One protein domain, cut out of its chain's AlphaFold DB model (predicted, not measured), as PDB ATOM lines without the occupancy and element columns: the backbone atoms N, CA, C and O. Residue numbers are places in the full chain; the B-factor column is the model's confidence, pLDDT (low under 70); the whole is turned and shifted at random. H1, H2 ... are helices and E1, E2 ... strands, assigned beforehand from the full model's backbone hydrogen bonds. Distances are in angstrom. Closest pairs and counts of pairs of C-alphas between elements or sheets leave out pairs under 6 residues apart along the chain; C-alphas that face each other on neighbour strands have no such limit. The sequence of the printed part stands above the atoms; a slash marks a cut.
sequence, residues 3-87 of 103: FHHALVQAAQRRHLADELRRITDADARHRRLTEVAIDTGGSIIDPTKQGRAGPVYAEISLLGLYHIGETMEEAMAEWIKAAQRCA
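This is residues 3 to 87 of the 103 residues of an uncharacterized protein of Sulfitobacter sp. AM1-D1 (UniProt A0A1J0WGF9). A small three-stranded sheet has one face covered by two helices, H2 and H4, and its other face bare; the long helix H1 packs on H4 at a slant, away from the sheet, and folds back at its far end into H2, which it meets with Leu 20 alone. H1 reaches out to one end of the length at Phe 3, and the loop with the short H3 makes the other. The printed part has 85 residues with four named helices and three named strands, in the order H1 H2 E1 H3 E2 E3 H4. The sheet runs E1, E2, E3, all antiparallel, and the class is mostly helix. The whole is compact, with a radius of gyration of the C-alphas of 12.6 A, yet elongated, spanning 44 by 23 by 21 A.

Start at E2, residues 56 to 60, the inner strand. On one side is E1, residues 43 to 45, antiparallel to it, with N 43 and O 59 2.8 A apart, within hydrogen-bond range. On the other side is E3, residues 65 to 69, which forms a hairpin with E2; look for N 58 and O 67, 3.0 A apart. H4, residues 72 to 85, is on the sheet over E3 at a height of 6.7 A, slantwise at 35 degrees on the local plane; its closest C-alphas to E3 are those of Ala 75 and Gly 69, 4.1 A apart. H2, residues 26 to 39, is on the same face, over E1 and E2 at a height of 9.9 A, and runs along the strands; this two-layer arrangement has helices on one face of a sheet. H1, residues 3 to 22, is not on the sheet; it touches residues 80 to 84 of H4, closest at the C-alphas of Ala 17 and Ile 80, 5.1 A, at a steep tilt of 41 degrees, opposite ways. H1 and H2 form a helical hairpin but only just touch, with 3 pairs of C-alphas within 8 A. H3, residues 47 to 50, is apart from H4. In H1, H2 and H4 every O i to N i+4 pair is within hydrogen-bond range; H3 is too short for one.

Find C-alpha 3 at (-1.314, -68.043, -41.611); from there H1 runs 29.4 A to C-alpha 22. H2 spans 20.1 A, E1 6.6 A, H3 5.1 A, E2 13.7 A and E3 13.6 A. H4 covers 19.9 A and ends at C-alpha 85, (-4.009, -57.574, -27.755).

The C-alphas of Phe 3 and Gly 51 are the two farthest apart, 44.1 A. The printed part has no cut, and its links between elements are tight. Mean pLDDT of the printed part is 77.3; look for values under 70 among residues 47 to 49 and 53 to 55, for instance.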
ATOM      1  N   PHE A   3      -2.098 -68.411 -42.798       59.38
ATOM      2  CA  PHE A   3      -1.314 -68.043 -41.611       59.38
ATOM      3  C   PHE A   3      -0.487 -66.760 -41.809       59.38
ATOM      4  O   PHE A   3      -0.329 -65.971 -40.885       59.38
ATOM      5  N   HIS A   4      -0.005 -66.506 -43.030       66.81
ATOM      6  CA  HIS A   4       0.842 -65.348 -43.326       66.81
ATOM      7  C   HIS A   4       0.059 -64.027 -43.284       66.81
ATOM      8  O   HIS A   4       0.520 -63.051 -42.703       66.81
ATOM      9  N   HIS A   5      -1.165 -64.014 -43.819       70.00
ATOM     10  CA  HIS A   5      -2.000 -62.811 -43.862       70.00
ATOM     11  C   HIS A   5      -2.439 -62.355 -42.465       70.00
ATOM     12  O   HIS A   5      -2.357 -61.173 -42.142       70.00
ATOM     13  N   ALA A   6      -2.837 -63.303 -41.609       69.31
ATOM     14  CA  ALA A   6      -3.207 -63.004 -40.229       69.31
ATOM     15  C   ALA A   6      -2.029 -62.416 -39.434       69.31
ATOM     16  O   ALA A   6      -2.217 -61.455 -38.691       69.31
ATOM     17  N   LEU A   7      -0.808 -62.936 -39.622       72.31
ATOM     18  CA  LEU A   7       0.399 -62.395 -38.986       72.31
ATOM     19  C   LEU A   7       0.731 -60.981 -39.480       72.31
ATOM     20  O   LEU A   7       1.041 -60.115 -38.665       72.31
ATOM     21  N   VAL A   8       0.615 -60.727 -40.788       76.50
ATOM     22  CA  VAL A   8       0.846 -59.399 -41.383       76.50
ATOM     23  C   VAL A   8      -0.151 -58.374 -40.843       76.50
ATOM     24  O   VAL A   8       0.267 -57.339 -40.327       76.50
ATOM     25  N   GLN A   9      -1.451 -58.683 -40.857       76.94
ATOM     26  CA  GLN A   9      -2.483 -57.804 -40.292       76.94
ATOM     27  C   GLN A   9      -2.239 -57.517 -38.810       76.94
ATOM     28  O   GLN A   9      -2.470 -56.421 -38.306       76.94
ATOM     29  N   ALA A  10      -1.763 -58.510 -38.073       74.94
ATOM     30  CA  ALA A  10      -1.521 -58.376 -36.654       74.94
ATOM     31  C   ALA A  10      -0.252 -57.556 -36.335       74.94
ATOM     32  O   ALA A  10      -0.264 -56.759 -35.397       74.94
ATOM     33  N   ALA A  11       0.796 -57.657 -37.156       78.12
ATOM     34  CA  ALA A  11       1.951 -56.761 -37.099       78.12
ATOM     35  C   ALA A  11       1.574 -55.313 -37.467       78.12
ATOM     36  O   ALA A  11       1.979 -54.382 -36.772       78.12
ATOM     37  N   GLN A  12       0.739 -55.126 -38.496       80.25
ATOM     38  CA  GLN A  12       0.222 -53.812 -38.905       80.25
ATOM     39  C   GLN A  12      -0.571 -53.135 -37.781       80.25
ATOM     40  O   GLN A  12      -0.323 -51.971 -37.469       80.25
ATOM     41  N   ARG A  13      -1.459 -53.878 -37.105       82.06
ATOM     42  CA  ARG A  13      -2.207 -53.379 -35.937       82.06
ATOM     43  C   ARG A  13      -1.293 -52.890 -34.818       82.06
ATOM     44  O   ARG A  13      -1.530 -51.823 -34.259       82.06
ATOM     45  N   ARG A  14      -0.238 -53.650 -34.506       81.31
ATOM     46  CA  ARG A  14       0.729 -53.282 -33.462       81.31
ATOM     47  C   ARG A  14       1.525 -52.033 -33.837       81.31
ATOM     48  O   ARG A  14       1.647 -51.139 -33.009       81.31
ATOM     49  N   HIS A  15       2.011 -51.958 -35.076       84.12
ATOM     50  CA  HIS A  15       2.758 -50.800 -35.565       84.12
ATOM     51  C   HIS A  15       1.936 -49.510 -35.472       84.12
ATOM     52  O   HIS A  15       2.406 -48.519 -34.918       84.12
ATOM     53  N   LEU A  16       0.683 -49.555 -35.932       83.06
ATOM     54  CA  LEU A  16      -0.233 -48.421 -35.872       83.06
ATOM     55  C   LEU A  16      -0.553 -48.002 -34.428       83.06
ATOM     56  O   LEU A  16      -0.565 -46.815 -34.106       83.06
ATOM     57  N   ALA A  17      -0.769 -48.970 -33.534       84.69
ATOM     58  CA  ALA A  17      -0.998 -48.694 -32.118       84.69
ATOM     59  C   ALA A  17       0.210 -48.007 -31.452       84.69
ATOM     60  O   ALA A  17       0.037 -47.073 -30.667       84.69
ATOM     61  N   ASP A  18       1.428 -48.445 -31.777       88.00
ATOM     62  CA  ASP A  18       2.658 -47.841 -31.261       88.00
ATOM     63  C   ASP A  18       2.885 -46.431 -31.819       88.00
ATOM     64  O   ASP A  18       3.331 -45.552 -31.081       88.00
ATOM     65  N   GLU A  19       2.558 -46.198 -33.092       87.81
ATOM     66  CA  GLU A  19       2.617 -44.875 -33.718       87.81
ATOM     67  C   GLU A  19       1.679 -43.889 -33.009       87.81
ATOM     68  O   GLU A  19       2.127 -42.851 -32.520       87.81
ATOM     69  N   LEU A  20       0.401 -44.250 -32.857       86.19
ATOM     70  CA  LEU A  20      -0.606 -43.404 -32.207       86.19
ATOM     71  C   LEU A  20      -0.265 -43.104 -30.745       86.19
ATOM     72  O   LEU A  20      -0.499 -41.992 -30.272       86.19
ATOM     73  N   ARG A  21       0.322 -44.069 -30.024       86.31
ATOM     74  CA  ARG A  21       0.738 -43.888 -28.625       86.31
ATOM     75  C   ARG A  21       1.879 -42.878 -28.465       86.31
ATOM     76  O   ARG A  21       1.994 -42.271 -27.403       86.31
ATOM     77  N   ARG A  22       2.734 -42.708 -29.480       90.00
ATOM     78  CA  ARG A  22       3.863 -41.761 -29.444       90.00
ATOM     79  C   ARG A  22       3.441 -40.317 -29.705       90.00
ATOM     80  O   ARG A  22       4.204 -39.409 -29.385       90.00
ATOM     81  N   ILE A  23       2.252 -40.094 -30.264       89.88
ATOM     82  CA  ILE A  23       1.731 -38.754 -30.525       89.88
ATOM     83  C   ILE A  23       1.093 -38.214 -29.239       89.88
ATOM     84  O   ILE A  23       0.056 -38.699 -28.790       89.88
ATOM     85  N   THR A  24       1.730 -37.212 -28.634       86.94
ATOM     86  CA  THR A  24       1.269 -36.572 -27.388       86.94
ATOM     87  C   THR A  24       0.211 -35.496 -27.615       86.94
ATOM     88  O   THR A  24      -0.573 -35.219 -26.714       86.94
ATOM     89  N   ASP A  25       0.184 -34.889 -28.801       89.75
ATOM     90  CA  ASP A  25      -0.819 -33.895 -29.180       89.75
ATOM     91  C   ASP A  25      -2.130 -34.574 -29.605       89.75
ATOM     92  O   ASP A  25      -2.144 -35.410 -30.513       89.75
ATOM     93  N   ALA A  26      -3.239 -34.224 -28.950       81.12
ATOM     94  CA  ALA A  26      -4.525 -34.889 -29.156       81.12
ATOM     95  C   ALA A  26      -5.071 -34.690 -30.581       81.12
ATOM     96  O   ALA A  26      -5.573 -35.644 -31.184       81.12
ATOM     97  N   ASP A  27      -4.913 -33.492 -31.148       83.62
ATOM     98  CA  ASP A  27      -5.413 -33.159 -32.483       83.62
ATOM     99  C   ASP A  27      -4.581 -33.809 -33.595       83.62
ATOM    100  O   ASP A  27      -5.127 -34.306 -34.584       83.62
ATOM    101  N   ALA A  28      -3.255 -33.841 -33.455       86.50
ATOM    102  CA  ALA A  28      -2.369 -34.580 -34.348       86.50
ATOM    103  C   ALA A  28      -2.646 -36.086 -34.283       86.50
ATOM    104  O   ALA A  28      -2.708 -36.738 -35.324       86.50
ATOM    105  N   ARG A  29      -2.879 -36.631 -33.083       85.81
ATOM    106  CA  ARG A  29      -3.208 -38.050 -32.891       85.81
ATOM    107  C   ARG A  29      -4.530 -38.407 -33.568       85.81
ATOM    108  O   ARG A  29      -4.597 -39.404 -34.282       85.81
ATOM    109  N   HIS A  30      -5.549 -37.561 -33.415       83.62
ATOM    110  CA  HIS A  30      -6.840 -37.721 -34.086       83.62
ATOM    111  C   HIS A  30      -6.723 -37.632 -35.615       83.62
ATOM    112  O   HIS A  30      -7.277 -38.469 -36.331       83.62
ATOM    113  N   ARG A  31      -5.998 -36.631 -36.138       86.81
ATOM    114  CA  ARG A  31      -5.749 -36.505 -37.584       86.81
ATOM    115  C   ARG A  31      -5.062 -37.745 -38.136       86.81
ATOM    116  O   ARG A  31      -5.542 -38.303 -39.116       86.81
ATOM    117  N   ARG A  32      -4.022 -38.226 -37.451       87.94
ATOM    118  CA  ARG A  32      -3.297 -39.422 -37.870       87.94
ATOM    119  C   ARG A  32      -4.191 -40.658 -37.894       87.94
ATOM    120  O   ARG A  32      -4.158 -41.415 -38.857       87.94
ATOM    121  N   LEU A  33      -5.021 -40.844 -36.869       83.94
ATOM    122  CA  LEU A  33      -5.996 -41.933 -36.855       83.94
ATOM    123  C   LEU A  33      -6.982 -41.828 -38.028       83.94
ATOM    124  O   LEU A  33      -7.299 -42.844 -38.636       83.94
ATOM    125  N   THR A  34      -7.438 -40.617 -38.362       83.44
ATOM    126  CA  THR A  34      -8.367 -40.371 -39.480       83.44
ATOM    127  C   THR A  34      -7.741 -40.713 -40.827       83.44
ATOM    128  O   THR A  34      -8.366 -41.409 -41.624       83.44
ATOM    129  N   GLU A  35      -6.509 -40.265 -41.070       85.25
ATOM    130  CA  GLU A  35      -5.744 -40.612 -42.275       85.25
ATOM    131  C   GLU A  35      -5.617 -42.125 -42.415       85.25
ATOM    132  O   GLU A  35      -5.969 -42.694 -43.445       85.25
ATOM    133  N   VAL A  36      -5.192 -42.792 -41.339       80.75
ATOM    134  CA  VAL A  36      -4.997 -44.236 -41.376       80.75
ATOM    135  C   VAL A  36      -6.317 -44.966 -41.570       80.75
ATOM    136  O   VAL A  36      -6.354 -45.909 -42.353       80.75
ATOM    137  N   ALA A  37      -7.402 -44.541 -40.920       79.50
ATOM    138  CA  ALA A  37      -8.722 -45.116 -41.149       79.50
ATOM    139  C   ALA A  37      -9.110 -45.023 -42.634       79.50
ATOM    140  O   ALA A  37      -9.516 -46.030 -43.196       79.50
ATOM    141  N   ILE A  38      -8.894 -43.884 -43.301       78.25
ATOM    142  CA  ILE A  38      -9.155 -43.737 -44.745       78.25
ATOM    143  C   ILE A  38      -8.288 -44.698 -45.572       78.25
ATOM    144  O   ILE A  38      -8.821 -45.465 -46.377       78.25
ATOM    145  N   ASP A  39      -6.974 -44.706 -45.339       78.56
ATOM    146  CA  ASP A  39      -6.011 -45.533 -46.088       78.56
ATOM    147  C   ASP A  39      -6.271 -47.035 -45.925       78.56
ATOM    148  O   ASP A  39      -5.939 -47.850 -46.789       78.56
ATOM    149  N   THR A  40      -6.874 -47.407 -44.799       74.00
ATOM    150  CA  THR A  40      -7.189 -48.788 -44.443       74.00
ATOM    151  C   THR A  40      -8.685 -49.104 -44.558       74.00
ATOM    152  O   THR A  40      -9.154 -50.091 -43.989       74.00
ATOM    153  N   GLY A  41      -9.453 -48.295 -45.297       74.56
ATOM    154  CA  GLY A  41     -10.869 -48.550 -45.590       74.56
ATOM    155  C   GLY A  41     -11.791 -48.596 -44.365       74.56
ATOM    156  O   GLY A  41     -12.849 -49.212 -44.429       74.56
ATOM    157  N   GLY A  42     -11.366 -48.006 -43.250       80.81
ATOM    158  CA  GLY A  42     -12.132 -47.793 -42.029       80.81
ATOM    159  C   GLY A  42     -12.879 -46.463 -41.990       80.81
ATOM    160  O   GLY A  42     -12.918 -45.703 -42.957       80.81
ATOM    161  N   SER A  43     -13.483 -46.171 -40.839       80.38
ATOM    162  CA  SER A  43     -14.261 -44.955 -40.626       80.38
ATOM    163  C   SER A  43     -14.154 -44.442 -39.191       80.38
ATOM    164  O   SER A  43     -14.034 -45.202 -38.232       80.38
ATOM    165  N   ILE A  44     -14.219 -43.122 -39.036       81.06
ATOM    166  CA  ILE A  44     -14.300 -42.458 -37.733       81.06
ATOM    167  C   ILE A  44     -15.539 -41.580 -37.749       81.06
ATOM    168  O   ILE A  44     -15.685 -40.721 -38.620       81.06
ATOM    169  N   ILE A  45     -16.429 -41.792 -36.784       78.12
ATOM    170  CA  ILE A  45     -17.641 -40.997 -36.625       78.12
ATOM    171  C   ILE A  45     -17.559 -40.304 -35.273       78.12
ATOM    172  O   ILE A  45     -17.686 -40.924 -34.218       78.12
ATOM    173  N   ASP A  46     -17.362 -38.991 -35.330       76.38
ATOM    174  CA  ASP A  46     -17.394 -38.107 -34.173       76.38
ATOM    175  C   ASP A  46     -18.686 -37.269 -34.202       76.38
ATOM    176  O   ASP A  46     -18.749 -36.253 -34.908       76.38
ATOM    177  N   PRO A  47     -19.748 -37.679 -33.479       69.31
ATOM    178  CA  PRO A  47     -21.006 -36.938 -33.447       69.31
ATOM    179  C   PRO A  47     -20.864 -35.544 -32.816       69.31
ATOM    180  O   PRO A  47     -21.625 -34.643 -33.180       69.31
ATOM    181  N   THR A  48     -19.858 -35.318 -31.960       69.88
ATOM    182  CA  THR A  48     -19.642 -34.018 -31.304       69.88
ATOM    183  C   THR A  48     -19.249 -32.931 -32.309       69.88
ATOM    184  O   THR A  48     -19.729 -31.801 -32.218       69.88
ATOM    185  N   LYS A  49     -18.496 -33.285 -33.363       69.56
ATOM    186  CA  LYS A  49     -18.160 -32.371 -34.474       69.56
ATOM    187  C   LYS A  49     -19.346 -32.019 -35.367       69.56
ATOM    188  O   LYS A  49     -19.276 -31.059 -36.127       69.56
ATOM    189  N   GLN A  50     -20.435 -32.778 -35.279       70.69
ATOM    190  CA  GLN A  50     -21.671 -32.539 -36.025       70.69
ATOM    191  C   GLN A  50     -22.755 -31.862 -35.170       70.69
ATOM    192  O   GLN A  50     -23.897 -31.753 -35.615       70.69
ATOM    193  N   GLY A  51     -22.429 -31.437 -33.941       69.06
ATOM    194  CA  GLY A  51     -23.398 -30.868 -32.999       69.06
ATOM    195  C   GLY A  51     -24.451 -31.877 -32.524       69.06
ATOM    196  O   GLY A  51     -25.538 -31.480 -32.108       69.06
ATOM    197  N   ARG A  52     -24.159 -33.180 -32.624       72.75
ATOM    198  CA  ARG A  52     -25.049 -34.273 -32.213       72.75
ATOM    199  C   ARG A  52     -24.549 -34.891 -30.909       72.75
ATOM    200  O   ARG A  52     -23.348 -34.984 -30.677       72.75
ATOM    201  N   ALA A  53     -25.480 -35.345 -30.076       67.38
ATOM    202  CA  ALA A  53     -25.167 -36.154 -28.904       67.38
ATOM    203  C   ALA A  53     -25.094 -37.638 -29.297       67.38
ATOM    204  O   ALA A  53     -25.918 -38.115 -30.078       67.38
ATOM    205  N   GLY A  54     -24.120 -38.366 -28.756       69.12
ATOM    206  CA  GLY A  54     -23.942 -39.794 -29.002       69.12
ATOM    207  C   GLY A  54     -22.494 -40.234 -28.788       69.12
ATOM    208  O   GLY A  54     -21.615 -39.380 -28.678       69.12
ATOM    209  N   PRO A  55     -22.241 -41.548 -28.720       69.25
ATOM    210  CA  PRO A  55     -20.900 -42.067 -28.514       69.25
ATOM    211  C   PRO A  55     -20.031 -41.881 -29.763       69.25
ATOM    212  O   PRO A  55     -20.518 -41.919 -30.897       69.25
ATOM    213  N   VAL A  56     -18.733 -41.703 -29.546       75.81
ATOM    214  CA  VAL A  56     -17.736 -41.616 -30.608       75.81
ATOM    215  C   VAL A  56     -17.362 -43.015 -31.079       75.81
ATOM    216  O   VAL A  56     -17.155 -43.931 -30.284       75.81
ATOM    217  N   TYR A  57     -17.262 -43.161 -32.393       74.50
ATOM    218  CA  TYR A  57     -17.006 -44.418 -33.071       74.50
ATOM    219  C   TYR A  57     -15.695 -44.343 -33.845       74.50
ATOM    220  O   TYR A  57     -15.495 -43.429 -34.649       74.50
ATOM    221  N   ALA A  58     -14.827 -45.331 -33.646       72.00
ATOM    222  CA  ALA A  58     -13.599 -45.486 -34.407       72.00
ATOM    223  C   ALA A  58     -13.474 -46.930 -34.906       72.00
ATOM    224  O   ALA A  58     -13.347 -47.877 -34.124       72.00
ATOM    225  N   GLU A  59     -13.480 -47.092 -36.223       76.81
ATOM    226  CA  GLU A  59     -13.322 -48.368 -36.903       76.81
ATOM    227  C   GLU A  59     -12.178 -48.303 -37.905       76.81
ATOM    228  O   GLU A  59     -12.051 -47.373 -38.699       76.81
ATOM    229  N   ILE A  60     -11.384 -49.364 -37.918       71.94
ATOM    230  CA  ILE A  60     -10.447 -49.649 -38.986       71.94
ATOM    231  C   ILE A  60     -10.782 -51.015 -39.593       71.94
ATOM    232  O   ILE A  60     -10.331 -52.055 -39.102       71.94
ATOM    233  N   SER A  61     -11.587 -51.010 -40.660       71.00
ATOM    234  CA  SER A  61     -12.235 -52.205 -41.210       71.00
ATOM    235  C   SER A  61     -11.242 -53.216 -41.791       71.00
ATOM    236  O   SER A  61     -11.342 -54.400 -41.470       71.00
ATOM    237  N   LEU A  62     -10.226 -52.792 -42.564       63.34
ATOM    238  CA  LEU A  62      -9.223 -53.730 -43.115       63.34
ATOM    239  C   LEU A  62      -8.341 -54.378 -42.039       63.34
ATOM    240  O   LEU A  62      -7.751 -55.434 -42.277       63.34
ATOM    241  N   LEU A  63      -8.260 -53.766 -40.854       69.88
ATOM    242  CA  LEU A  63      -7.549 -54.322 -39.704       69.88
ATOM    243  C   LEU A  63      -8.484 -55.077 -38.744       69.88
ATOM    244  O   LEU A  63      -8.003 -55.691 -37.789       69.88
ATOM    245  N   GLY A  64      -9.800 -55.060 -38.987       71.00
ATOM    246  CA  GLY A  64     -10.805 -55.706 -38.145       71.00
ATOM    247  C   GLY A  64     -10.837 -55.155 -36.718       71.00
ATOM    248  O   GLY A  64     -10.989 -55.926 -35.771       71.00
ATOM    249  N   LEU A  65     -10.607 -53.849 -36.549       71.75
ATOM    250  CA  LEU A  65     -10.594 -53.194 -35.242       71.75
ATOM    251  C   LEU A  65     -11.728 -52.187 -35.136       71.75
ATOM    252  O   LEU A  65     -11.884 -51.330 -35.999       71.75
ATOM    253  N   TYR A  66     -12.486 -52.281 -34.052       78.56
ATOM    254  CA  TYR A  66     -13.704 -51.519 -33.833       78.56
ATOM    255  C   TYR A  66     -13.811 -51.141 -32.365       78.56
ATOM    256  O   TYR A  66     -13.724 -52.030 -31.518       78.56
ATOM    257  N   HIS A  67     -14.039 -49.863 -32.068       78.69
ATOM    258  CA  HIS A  67     -14.333 -49.411 -30.714       78.69
ATOM    259  C   HIS A  67     -15.298 -48.229 -30.672       78.69
ATOM    260  O   HIS A  67     -15.355 -47.390 -31.571       78.69
ATOM    261  N   ILE A  68     -16.033 -48.178 -29.563       76.31
ATOM    262  CA  ILE A  68     -16.962 -47.117 -29.195       76.31
ATOM    263  C   ILE A  68     -16.490 -46.551 -27.851       76.31
ATOM    264  O   ILE A  68     -16.091 -47.328 -26.983       76.31
ATOM    265  N   GLY A  69     -16.549 -45.233 -27.675       74.12
ATOM    266  CA  GLY A  69     -16.295 -44.557 -26.397       74.12
ATOM    267  C   GLY A  69     -17.203 -43.342 -26.213       74.12
ATOM    268  O   GLY A  69     -17.799 -42.859 -27.176       74.12
ATOM    269  N   GLU A  70     -17.323 -42.827 -24.989       76.12
ATOM    270  CA  GLU A  70     -18.081 -41.592 -24.722       76.12
ATOM    271  C   GLU A  70     -17.365 -40.364 -25.292       76.12
ATOM    272  O   GLU A  70     -17.988 -39.366 -25.654       76.12
ATOM    273  N   THR A  71     -16.044 -40.465 -25.429       78.31
ATOM    274  CA  THR A  71     -15.193 -39.472 -26.078       78.31
ATOM    275  C   THR A  71     -14.326 -40.121 -27.149       78.31
ATOM    276  O   THR A  71     -14.066 -41.326 -27.135       78.31
ATOM    277  N   MET A  72     -13.815 -39.300 -28.066       76.50
ATOM    278  CA  MET A  72     -12.841 -39.746 -29.057       76.50
ATOM    279  C   MET A  72     -11.576 -40.283 -28.392       76.50
ATOM    280  O   MET A  72     -11.034 -41.294 -28.816       76.50
ATOM    281  N   GLU A  73     -11.120 -39.648 -27.315       79.25
ATOM    282  CA  GLU A  73      -9.949 -40.116 -26.578       79.25
ATOM    283  C   GLU A  73     -10.149 -41.514 -25.988       79.25
ATOM    284  O   GLU A  73      -9.266 -42.362 -26.115       79.25
ATOM    285  N   GLU A  74     -11.318 -41.783 -25.414       77.31
ATOM    286  CA  GLU A  74     -11.656 -43.099 -24.882       77.31
ATOM    287  C   GLU A  74     -11.774 -44.152 -25.991       77.31
ATOM    288  O   GLU A  74     -11.154 -45.214 -25.894       77.31
ATOM    289  N   ALA A  75     -12.486 -43.836 -27.079       78.25
ATOM    290  CA  ALA A  75     -12.606 -44.721 -28.238       78.25
ATOM    291  C   ALA A  75     -11.223 -45.087 -28.807       78.25
ATOM    292  O   ALA A  75     -10.946 -46.255 -29.082       78.25
ATOM    293  N   MET A  76     -10.321 -44.106 -28.911       78.56
ATOM    294  CA  MET A  76      -8.936 -44.310 -29.340       78.56
ATOM    295  C   MET A  76      -8.127 -45.144 -28.346       78.56
ATOM    296  O   MET A  76      -7.370 -46.023 -28.756       78.56
ATOM    297  N   ALA A  77      -8.256 -44.883 -27.046       80.50
ATOM    298  CA  ALA A  77      -7.529 -45.620 -26.020       80.50
ATOM    299  C   ALA A  77      -7.933 -47.102 -26.002       80.50
ATOM    300  O   ALA A  77      -7.061 -47.973 -25.948       80.50
ATOM    301  N   GLU A  78      -9.230 -47.398 -26.090       77.19
ATOM    302  CA  GLU A  78      -9.729 -48.772 -26.179       77.19
ATOM    303  C   GLU A  78      -9.326 -49.441 -27.496       77.19
ATOM    304  O   GLU A  78      -8.858 -50.583 -27.489       77.19
ATOM    305  N   TRP A  79      -9.350 -48.697 -28.605       80.00
ATOM    306  CA  TRP A  79      -8.832 -49.169 -29.888       80.00
ATOM    307  C   TRP A  79      -7.351 -49.565 -29.810       80.00
ATOM    308  O   TRP A  79      -6.990 -50.672 -30.214       80.00
ATOM    309  N   ILE A  80      -6.490 -48.717 -29.230       79.25
ATOM    310  CA  ILE A  80      -5.051 -48.993 -29.067       79.25
ATOM    311  C   ILE A  80      -4.847 -50.257 -28.223       79.25
ATOM    312  O   ILE A  80      -4.024 -51.111 -28.572       79.25
ATOM    313  N   LYS A  81      -5.618 -50.417 -27.138       79.00
ATOM    314  CA  LYS A  81      -5.566 -51.613 -26.282       79.00
ATOM    315  C   LYS A  81      -5.953 -52.875 -27.057       79.00
ATOM    316  O   LYS A  81      -5.254 -53.886 -26.952       79.00
ATOM    317  N   ALA A  82      -7.031 -52.843 -27.839       73.75
ATOM    318  CA  ALA A  82      -7.455 -53.992 -28.636       73.75
ATOM    319  C   ALA A  82      -6.462 -54.332 -29.750       73.75
ATOM    320  O   ALA A  82      -6.094 -55.498 -29.907       73.75
ATOM    321  N   ALA A  83      -5.943 -53.326 -30.455       76.19
ATOM    322  CA  ALA A  83      -4.921 -53.496 -31.481       76.19
ATOM    323  C   ALA A  83      -3.671 -54.212 -30.941       76.19
ATOM    324  O   ALA A  83      -3.155 -55.140 -31.570       76.19
ATOM    325  N   GLN A  84      -3.221 -53.835 -29.739       74.88
ATOM    326  CA  GLN A  84      -2.087 -54.471 -29.064       74.88
ATOM    327  C   GLN A  84      -2.377 -55.919 -28.644       74.88
ATOM    328  O   GLN A  84      -1.497 -56.773 -28.777       74.88
ATOM    329  N   ARG A  85      -3.597 -56.218 -28.172       70.88
ATOM    330  CA  ARG A  85      -4.009 -57.574 -27.755       70.88
ATOM    331  C   ARG A  85      -4.180 -58.535 -28.928       70.88
ATOM    332  O   ARG A  85      -3.869 -59.713 -28.795       70.88
ATOM    333  N   CYS A  86      -4.664 -58.048 -30.067       65.69
ATOM    334  CA  CYS A  86      -4.889 -58.870 -31.255       65.69
ATOM    335  C   CYS A  86      -3.614 -59.146 -32.069       65.69
ATOM    336  O   CYS A  86      -3.652 -59.914 -33.033       65.69
ATOM    337  N   ALA A  87      -2.492 -58.523 -31.712       62.84
ATOM    338  CA  ALA A  87      -1.205 -58.832 -32.303       62.84
ATOM    339  C   ALA A  87      -0.613 -60.096 -31.655       62.84
ATOM    340  O   ALA A  87      -0.560 -60.130 -30.424       62.84
TER     341      ALA A  87